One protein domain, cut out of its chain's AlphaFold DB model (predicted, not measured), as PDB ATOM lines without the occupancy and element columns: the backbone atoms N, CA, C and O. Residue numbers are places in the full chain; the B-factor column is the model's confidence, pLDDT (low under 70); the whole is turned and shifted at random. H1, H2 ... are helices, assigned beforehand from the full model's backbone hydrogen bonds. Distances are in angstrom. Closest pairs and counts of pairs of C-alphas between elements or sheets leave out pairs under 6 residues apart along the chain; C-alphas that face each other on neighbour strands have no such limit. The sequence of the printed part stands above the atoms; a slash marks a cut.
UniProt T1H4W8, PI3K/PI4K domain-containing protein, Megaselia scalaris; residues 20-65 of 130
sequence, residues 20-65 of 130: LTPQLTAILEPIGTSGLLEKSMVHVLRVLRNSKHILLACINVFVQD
ATOM      1  N   LEU A  20       8.143 -19.606 221.646       93.00
ATOM      2  CA  LEU A  20       7.456 -18.484 221.001       93.00
ATOM      3  C   LEU A  20       8.491 -17.635 220.259       93.00
ATOM      4  O   LEU A  20       9.193 -16.833 220.866       93.00
ATOM      5  N   THR A  21       8.642 -17.873 218.958       94.94
ATOM      6  CA  THR A  21       9.646 -17.190 218.129       94.94
ATOM      7  C   THR A  21       9.042 -16.007 217.369       94.94
ATOM      8  O   THR A  21       7.824 -15.980 217.172       94.94
ATOM      9  N   PRO A  22       9.869 -15.072 216.860       94.19
ATOM     10  CA  PRO A  22       9.401 -13.959 216.031       94.19
ATOM     11  C   PRO A  22       8.542 -14.387 214.831       94.19
ATOM     12  O   PRO A  22       7.592 -13.709 214.457       94.19
ATOM     13  N   GLN A  23       8.831 -15.548 214.242       94.81
ATOM     14  CA  GLN A  23       8.054 -16.114 213.139       94.81
ATOM     15  C   GLN A  23       6.633 -16.497 213.577       94.81
ATOM     16  O   GLN A  23       5.686 -16.301 212.824       94.81
ATOM     17  N   LEU A  24       6.476 -17.020 214.798       91.88
ATOM     18  CA  LEU A  24       5.162 -17.348 215.350       91.88
ATOM     19  C   LEU A  24       4.399 -16.088 215.761       91.88
ATOM     20  O   LEU A  24       3.191 -16.028 215.560       91.88
ATOM     21  N   THR A  25       5.083 -15.071 216.293       92.12
ATOM     22  CA  THR A  25       4.437 -13.794 216.624       92.12
ATOM     23  C   THR A  25       4.005 -13.038 215.371       92.12
ATOM     24  O   THR A  25       2.912 -12.485 215.368       92.12
ATOM     25  N   ALA A  26       4.792 -13.089 214.291       93.25
ATOM     26  CA  ALA A  26       4.454 -12.465 213.012       93.25
ATOM     27  C   ALA A  26       3.168 -13.044 212.394       93.25
ATOM     28  O   ALA A  26       2.364 -12.306 211.838       93.25
ATOM     29  N   ILE A  27       2.924 -14.352 212.540       91.56
ATOM     30  CA  ILE A  27       1.680 -14.995 212.067       91.56
ATOM     31  C   ILE A  27       0.450 -14.515 212.856       91.56
ATOM     32  O   ILE A  27      -0.672 -14.583 212.357       91.56
ATOM     33  N   LEU A  28       0.640 -14.037 214.087       91.69
ATOM     34  CA  LEU A  28      -0.444 -13.566 214.949       91.69
ATOM     35  C   LEU A  28      -0.790 -12.086 214.716       91.69
ATOM     36  O   LEU A  28      -1.773 -11.600 215.278       91.69
ATOM     37  N   GLU A  29      -0.027 -11.356 213.899       90.75
ATOM     38  CA  GLU A  29      -0.345  -9.972 213.541       90.75
ATOM     39  C   GLU A  29      -1.577  -9.885 212.615       90.75
ATOM     40  O   GLU A  29      -1.806 -10.775 211.793       90.75
ATOM     41  N   PRO A  30      -2.416  -8.833 212.741       89.12
ATOM     42  CA  PRO A  30      -2.247  -7.643 213.587       89.12
ATOM     43  C   PRO A  30      -2.757  -7.807 215.032       89.12
ATOM     44  O   PRO A  30      -2.630  -6.891 215.837       89.12
ATOM     45  N   ILE A  31      -3.368  -8.945 215.367       88.31
ATOM     46  CA  ILE A  31      -4.030  -9.177 216.664       88.31
ATOM     47  C   ILE A  31      -3.004  -9.338 217.802       88.31
ATOM     48  O   ILE A  31      -3.287  -9.004 218.954       88.31
ATOM     49  N   GLY A  32      -1.817  -9.852 217.484       89.00
ATOM     50  CA  GLY A  32      -0.756 -10.145 218.438       89.00
ATOM     51  C   GLY A  32      -1.036 -11.388 219.290       89.00
ATOM     52  O   GLY A  32      -1.997 -12.136 219.093       89.00
ATOM     53  N   THR A  33      -0.173 -11.627 220.276       89.31
ATOM     54  CA  THR A  33      -0.230 -12.817 221.145       89.31
ATOM     55  C   THR A  33      -1.363 -12.768 222.168       89.31
ATOM     56  O   THR A  33      -1.885 -13.817 222.550       89.31
ATOM     57  N   SER A  34      -1.796 -11.566 222.562       87.62
ATOM     58  CA  SER A  34      -2.845 -11.357 223.572       87.62
ATOM     59  C   SER A  34      -4.273 -11.609 223.083       87.62
ATOM     60  O   SER A  34      -5.244 -11.477 223.830       87.62
ATOM     61  N   GLY A  35      -4.429 -11.999 221.818       87.12
ATOM     62  CA  GLY A  35      -5.710 -12.402 221.258       87.12
ATOM     63  C   GLY A  35      -6.053 -13.857 221.565       87.12
ATOM     64  O   GLY A  35      -6.361 -14.242 222.693       87.12
ATOM     65  N   LEU A  36      -6.068 -14.669 220.510       88.88
ATOM     66  CA  LEU A  36      -6.534 -16.052 220.578       88.88
ATOM     67  C   LEU A  36      -5.596 -16.949 221.395       88.88
ATOM     68  O   LEU A  36      -6.070 -17.784 222.167       88.88
ATOM     69  N   LEU A  37      -4.281 -16.760 221.239       92.06
ATOM     70  CA  LEU A  37      -3.267 -17.588 221.886       92.06
ATOM     71  C   LEU A  37      -3.353 -17.474 223.412       92.06
ATOM     72  O   LEU A  37      -3.556 -18.483 224.086       92.06
ATOM     73  N   GLU A  38      -3.279 -16.252 223.945       93.81
ATOM     74  CA  GLU A  38      -3.350 -16.007 225.388       93.81
ATOM     75  C   GLU A  38      -4.659 -16.537 225.991       93.81
ATOM     76  O   GLU A  38      -4.635 -17.293 226.963       93.81
ATOM     77  N   LYS A  39      -5.812 -16.227 225.382       94.62
ATOM     78  CA  LYS A  39      -7.123 -16.677 225.887       94.62
ATOM     79  C   LYS A  39      -7.244 -18.198 225.916       94.62
ATOM     80  O   LYS A  39      -7.755 -18.752 226.892       94.62
ATOM     81  N   SER A  40      -6.770 -18.869 224.865       95.19
ATOM     82  CA  SER A  40      -6.762 -20.329 224.795       95.19
ATOM     83  C   SER A  40      -5.862 -20.925 225.881       95.19
ATOM     84  O   SER A  40      -6.310 -21.781 226.644       95.19
ATOM     85  N   MET A  41      -4.641 -20.404 226.041       95.00
ATOM     86  CA  MET A  41      -3.697 -20.852 227.071       95.00
ATOM     87  C   MET A  41      -4.238 -20.654 228.490       95.00
ATOM     88  O   MET A  41      -4.151 -21.568 229.307       95.00
ATOM     89  N   VAL A  42      -4.853 -19.504 228.782       95.69
ATOM     90  CA  VAL A  42      -5.480 -19.233 230.085       95.69
ATOM     91  C   VAL A  42      -6.619 -20.216 230.357       95.69
ATOM     92  O   VAL A  42      -6.737 -20.723 231.475       95.69
ATOM     93  N   HIS A  43      -7.452 -20.508 229.355       96.75
ATOM     94  CA  HIS A  43      -8.550 -21.459 229.506       96.75
ATOM     95  C   HIS A  43      -8.035 -22.877 229.777       96.75
ATOM     96  O   HIS A  43      -8.463 -23.508 230.745       96.75
ATOM     97  N   VAL A  44      -7.067 -23.344 228.984       95.56
ATOM     98  CA  VAL A  44      -6.425 -24.653 229.174       95.56
ATOM     99  C   VAL A  44      -5.785 -24.740 230.557       95.56
ATOM    100  O   VAL A  44      -6.056 -25.684 231.297       95.56
ATOM    101  N   LEU A  45      -5.002 -23.735 230.958       94.75
ATOM    102  CA  LEU A  45      -4.338 -23.723 232.260       94.75
ATOM    103  C   LEU A  45      -5.346 -23.753 233.414       94.75
ATOM    104  O   LEU A  45      -5.133 -24.462 234.394       94.75
ATOM    105  N   ARG A  46      -6.472 -23.042 233.294       95.62
ATOM    106  CA  ARG A  46      -7.550 -23.079 234.292       95.62
ATOM    107  C   ARG A  46      -8.144 -24.479 234.431       95.62
ATOM    108  O   ARG A  46      -8.305 -24.951 235.551       95.62
ATOM    109  N   VAL A  47      -8.428 -25.153 233.318       95.50
ATOM    110  CA  VAL A  47      -8.951 -26.530 233.332       95.50
ATOM    111  C   VAL A  47      -7.937 -27.490 233.958       95.50
ATOM    112  O   VAL A  47      -8.300 -28.267 234.841       95.50
ATOM    113  N   LEU A  48      -6.658 -27.388 233.586       93.38
ATOM    114  CA  LEU A  48      -5.591 -28.220 234.153       93.38
ATOM    115  C   LEU A  48      -5.445 -28.031 235.670       93.38
ATOM    116  O   LEU A  48      -5.288 -29.009 236.398       93.38
ATOM    117  N   ARG A  49      -5.547 -26.790 236.163       94.31
ATOM    118  CA  ARG A  49      -5.498 -26.488 237.604       94.31
ATOM    119  C   ARG A  49      -6.735 -26.988 238.349       94.31
ATOM    120  O   ARG A  49      -6.600 -27.530 239.444       94.31
ATOM    121  N   ASN A  50      -7.920 -26.875 237.749       94.75
ATOM    122  CA  ASN A  50      -9.161 -27.396 238.329       94.75
ATOM    123  C   ASN A  50      -9.118 -28.928 238.471       94.75
ATOM    124  O   ASN A  50      -9.536 -29.481 239.487       94.75
ATOM    125  N   SER A  51      -8.547 -29.616 237.482       93.12
ATOM    126  CA  SER A  51      -8.409 -31.078 237.455       93.12
ATOM    127  C   SER A  51      -7.025 -31.567 237.910       93.12
ATOM    128  O   SER A  51      -6.599 -32.657 237.522       93.12
ATOM    129  N   LYS A  52      -6.325 -30.808 238.770       92.38
ATOM    130  CA  LYS A  52      -4.946 -31.120 239.196       92.38
ATOM    131  C   LYS A  52      -4.779 -32.503 239.831       92.38
ATOM    132  O   LYS A  52      -3.750 -33.139 239.645       92.38
ATOM    133  N   HIS A  53      -5.794 -32.985 240.551       91.25
ATOM    134  CA  HIS A  53      -5.757 -34.281 241.234       91.25
ATOM    135  C   HIS A  53      -5.626 -35.456 240.254       91.25
ATOM    136  O   HIS A  53      -4.846 -36.370 240.500       91.25
ATOM    137  N   ILE A  54      -6.330 -35.398 239.117       92.31
ATOM    138  CA  ILE A  54      -6.259 -36.420 238.065       92.31
ATOM    139  C   ILE A  54      -4.874 -36.397 237.429       92.31
ATOM    140  O   ILE A  54      -4.239 -37.435 237.282       92.31
ATOM    141  N   LEU A  55      -4.380 -35.201 237.100       90.12
ATOM    142  CA  LEU A  55      -3.078 -35.043 236.464       90.12
ATOM    143  C   LEU A  55      -1.937 -35.540 237.364       90.12
ATOM    144  O   LEU A  55      -1.055 -36.250 236.887       90.12
ATOM    145  N   LEU A  56      -1.975 -35.218 238.660       89.81
ATOM    146  CA  LEU A  56      -1.000 -35.712 239.634       89.81
ATOM    147  C   LEU A  56      -1.077 -37.232 239.798       89.81
ATOM    148  O   LEU A  56      -0.037 -37.883 239.827       89.81
ATOM    149  N   ALA A  57      -2.281 -37.810 239.841       89.62
ATOM    150  CA  ALA A  57      -2.446 -39.260 239.890       89.62
ATOM    151  C   ALA A  57      -1.847 -39.940 238.649       89.62
ATOM    152  O   ALA A  57      -1.086 -40.895 238.783       89.62
ATOM    153  N   CYS A  58      -2.115 -39.413 237.450       88.69
ATOM    154  CA  CYS A  58      -1.521 -39.923 236.216       88.69
ATOM    155  C   CYS A  58       0.009 -39.830 236.240       88.69
ATOM    156  O   CYS A  58       0.683 -40.801 235.912       88.69
ATOM    157  N   ILE A  59       0.569 -38.689 236.653       84.38
ATOM    158  CA  ILE A  59       2.026 -38.491 236.711       84.38
ATOM    159  C   ILE A  59       2.672 -39.432 237.729       84.38
ATOM    160  O   ILE A  59       3.707 -40.016 237.421       84.38
ATOM    161  N   ASN A  60       2.049 -39.643 238.891       83.12
ATOM    162  CA  ASN A  60       2.535 -40.600 239.884       83.12
ATOM    163  C   ASN A  60       2.581 -42.027 239.325       83.12
ATOM    164  O   ASN A  60       3.568 -42.727 239.536       83.12
ATOM    165  N   VAL A  61       1.562 -42.438 238.562       84.31
ATOM    166  CA  VAL A  61       1.553 -43.747 237.887       84.31
ATOM    167  C   VAL A  61       2.676 -43.838 236.851       84.31
ATOM    168  O   VAL A  61       3.382 -44.837 236.819       84.31
ATOM    169  N   PHE A  62       2.892 -42.792 236.048       76.44
ATOM    170  CA  PHE A  62       3.981 -42.770 235.065       76.44
ATOM    171  C   PHE A  62       5.376 -42.799 235.700       76.44
ATOM    172  O   PHE A  62       6.297 -43.351 235.108       76.44
ATOM    173  N   VAL A  63       5.553 -42.199 236.879       72.50
ATOM    174  CA  VAL A  63       6.827 -42.224 237.615       72.50
ATOM    175  C   VAL A  63       7.099 -43.602 238.217       72.50
ATOM    176  O   VAL A  63       8.248 -44.024 238.255       72.50
ATOM    177  N   GLN A  64       6.056 -44.308 238.654       70.81
ATOM    178  CA  GLN A  64       6.158 -45.660 239.213       70.81
ATOM    179  C   GLN A  64       6.171 -46.764 238.141       70.81
ATOM    180  O   GLN A  64       6.196 -47.945 238.486       70.81
ATOM    181  N   ASP A  65       6.124 -46.407 236.853       74.06
ATOM    182  CA  ASP A  65       6.107 -47.382 235.767       74.06
ATOM    183  C   ASP A  65       7.491 -48.056 235.621       74.06
ATOM    184  O   ASP A  65       8.480 -47.382 235.303       74.06
TER     185      ASP A  65
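AT A GLANCE: This is residues 20 to 65 of the 130 residues of the protein "PI3K/PI4K domain-containing protein" of Megaselia scalaris (UniProt T1H4W8). The chain here makes a wide, open U: the long helix H2 is its base, H3 turns off one end of H2 at nearly a right angle, and the loop of residues 28 to 35 leads from the other end to the small helix H1. The middle of the U is empty. The printed part has 46 residues, with three named helices in the order H1, H2, H3 and no named strand. It is all helix and extended, with a radius of gyration of the C-alphas of 15.8 A and spans of 45 by 21 by 7 A.

IN THESE COORDINATES: Find C-alpha 36 at (-6.534, -16.052, 220.578); from there H2, residues 36 to 50, runs 21.2 A to C-alpha 50 at (-9.161, -27.396, 238.329). H3, residues 52 to 63, runs 16.3 A to C-alpha 63 at (6.827, -42.224, 237.615). Look back to residues 22 to 27 for H1.

HOW THE PARTS SIT: H2 and H3 are close but not clearly touching; their closest C-alphas, of Leu 48 and Leu 55, are 7.6 A apart. Their lines are about perpendicular, at 80 degrees. H1 is apart from H2 and from H3. In H1, H2 and H3 every O i to N i+4 pair is within hydrogen-bond range.

THE WHOLE: The C-alphas farthest apart, of Pro 30 and Gln 64, are 46.6 A apart. The printed part has no cut. The link from H2 to H3 is tight, that from H1 to H2 short. No printed residue has a pLDDT under 70.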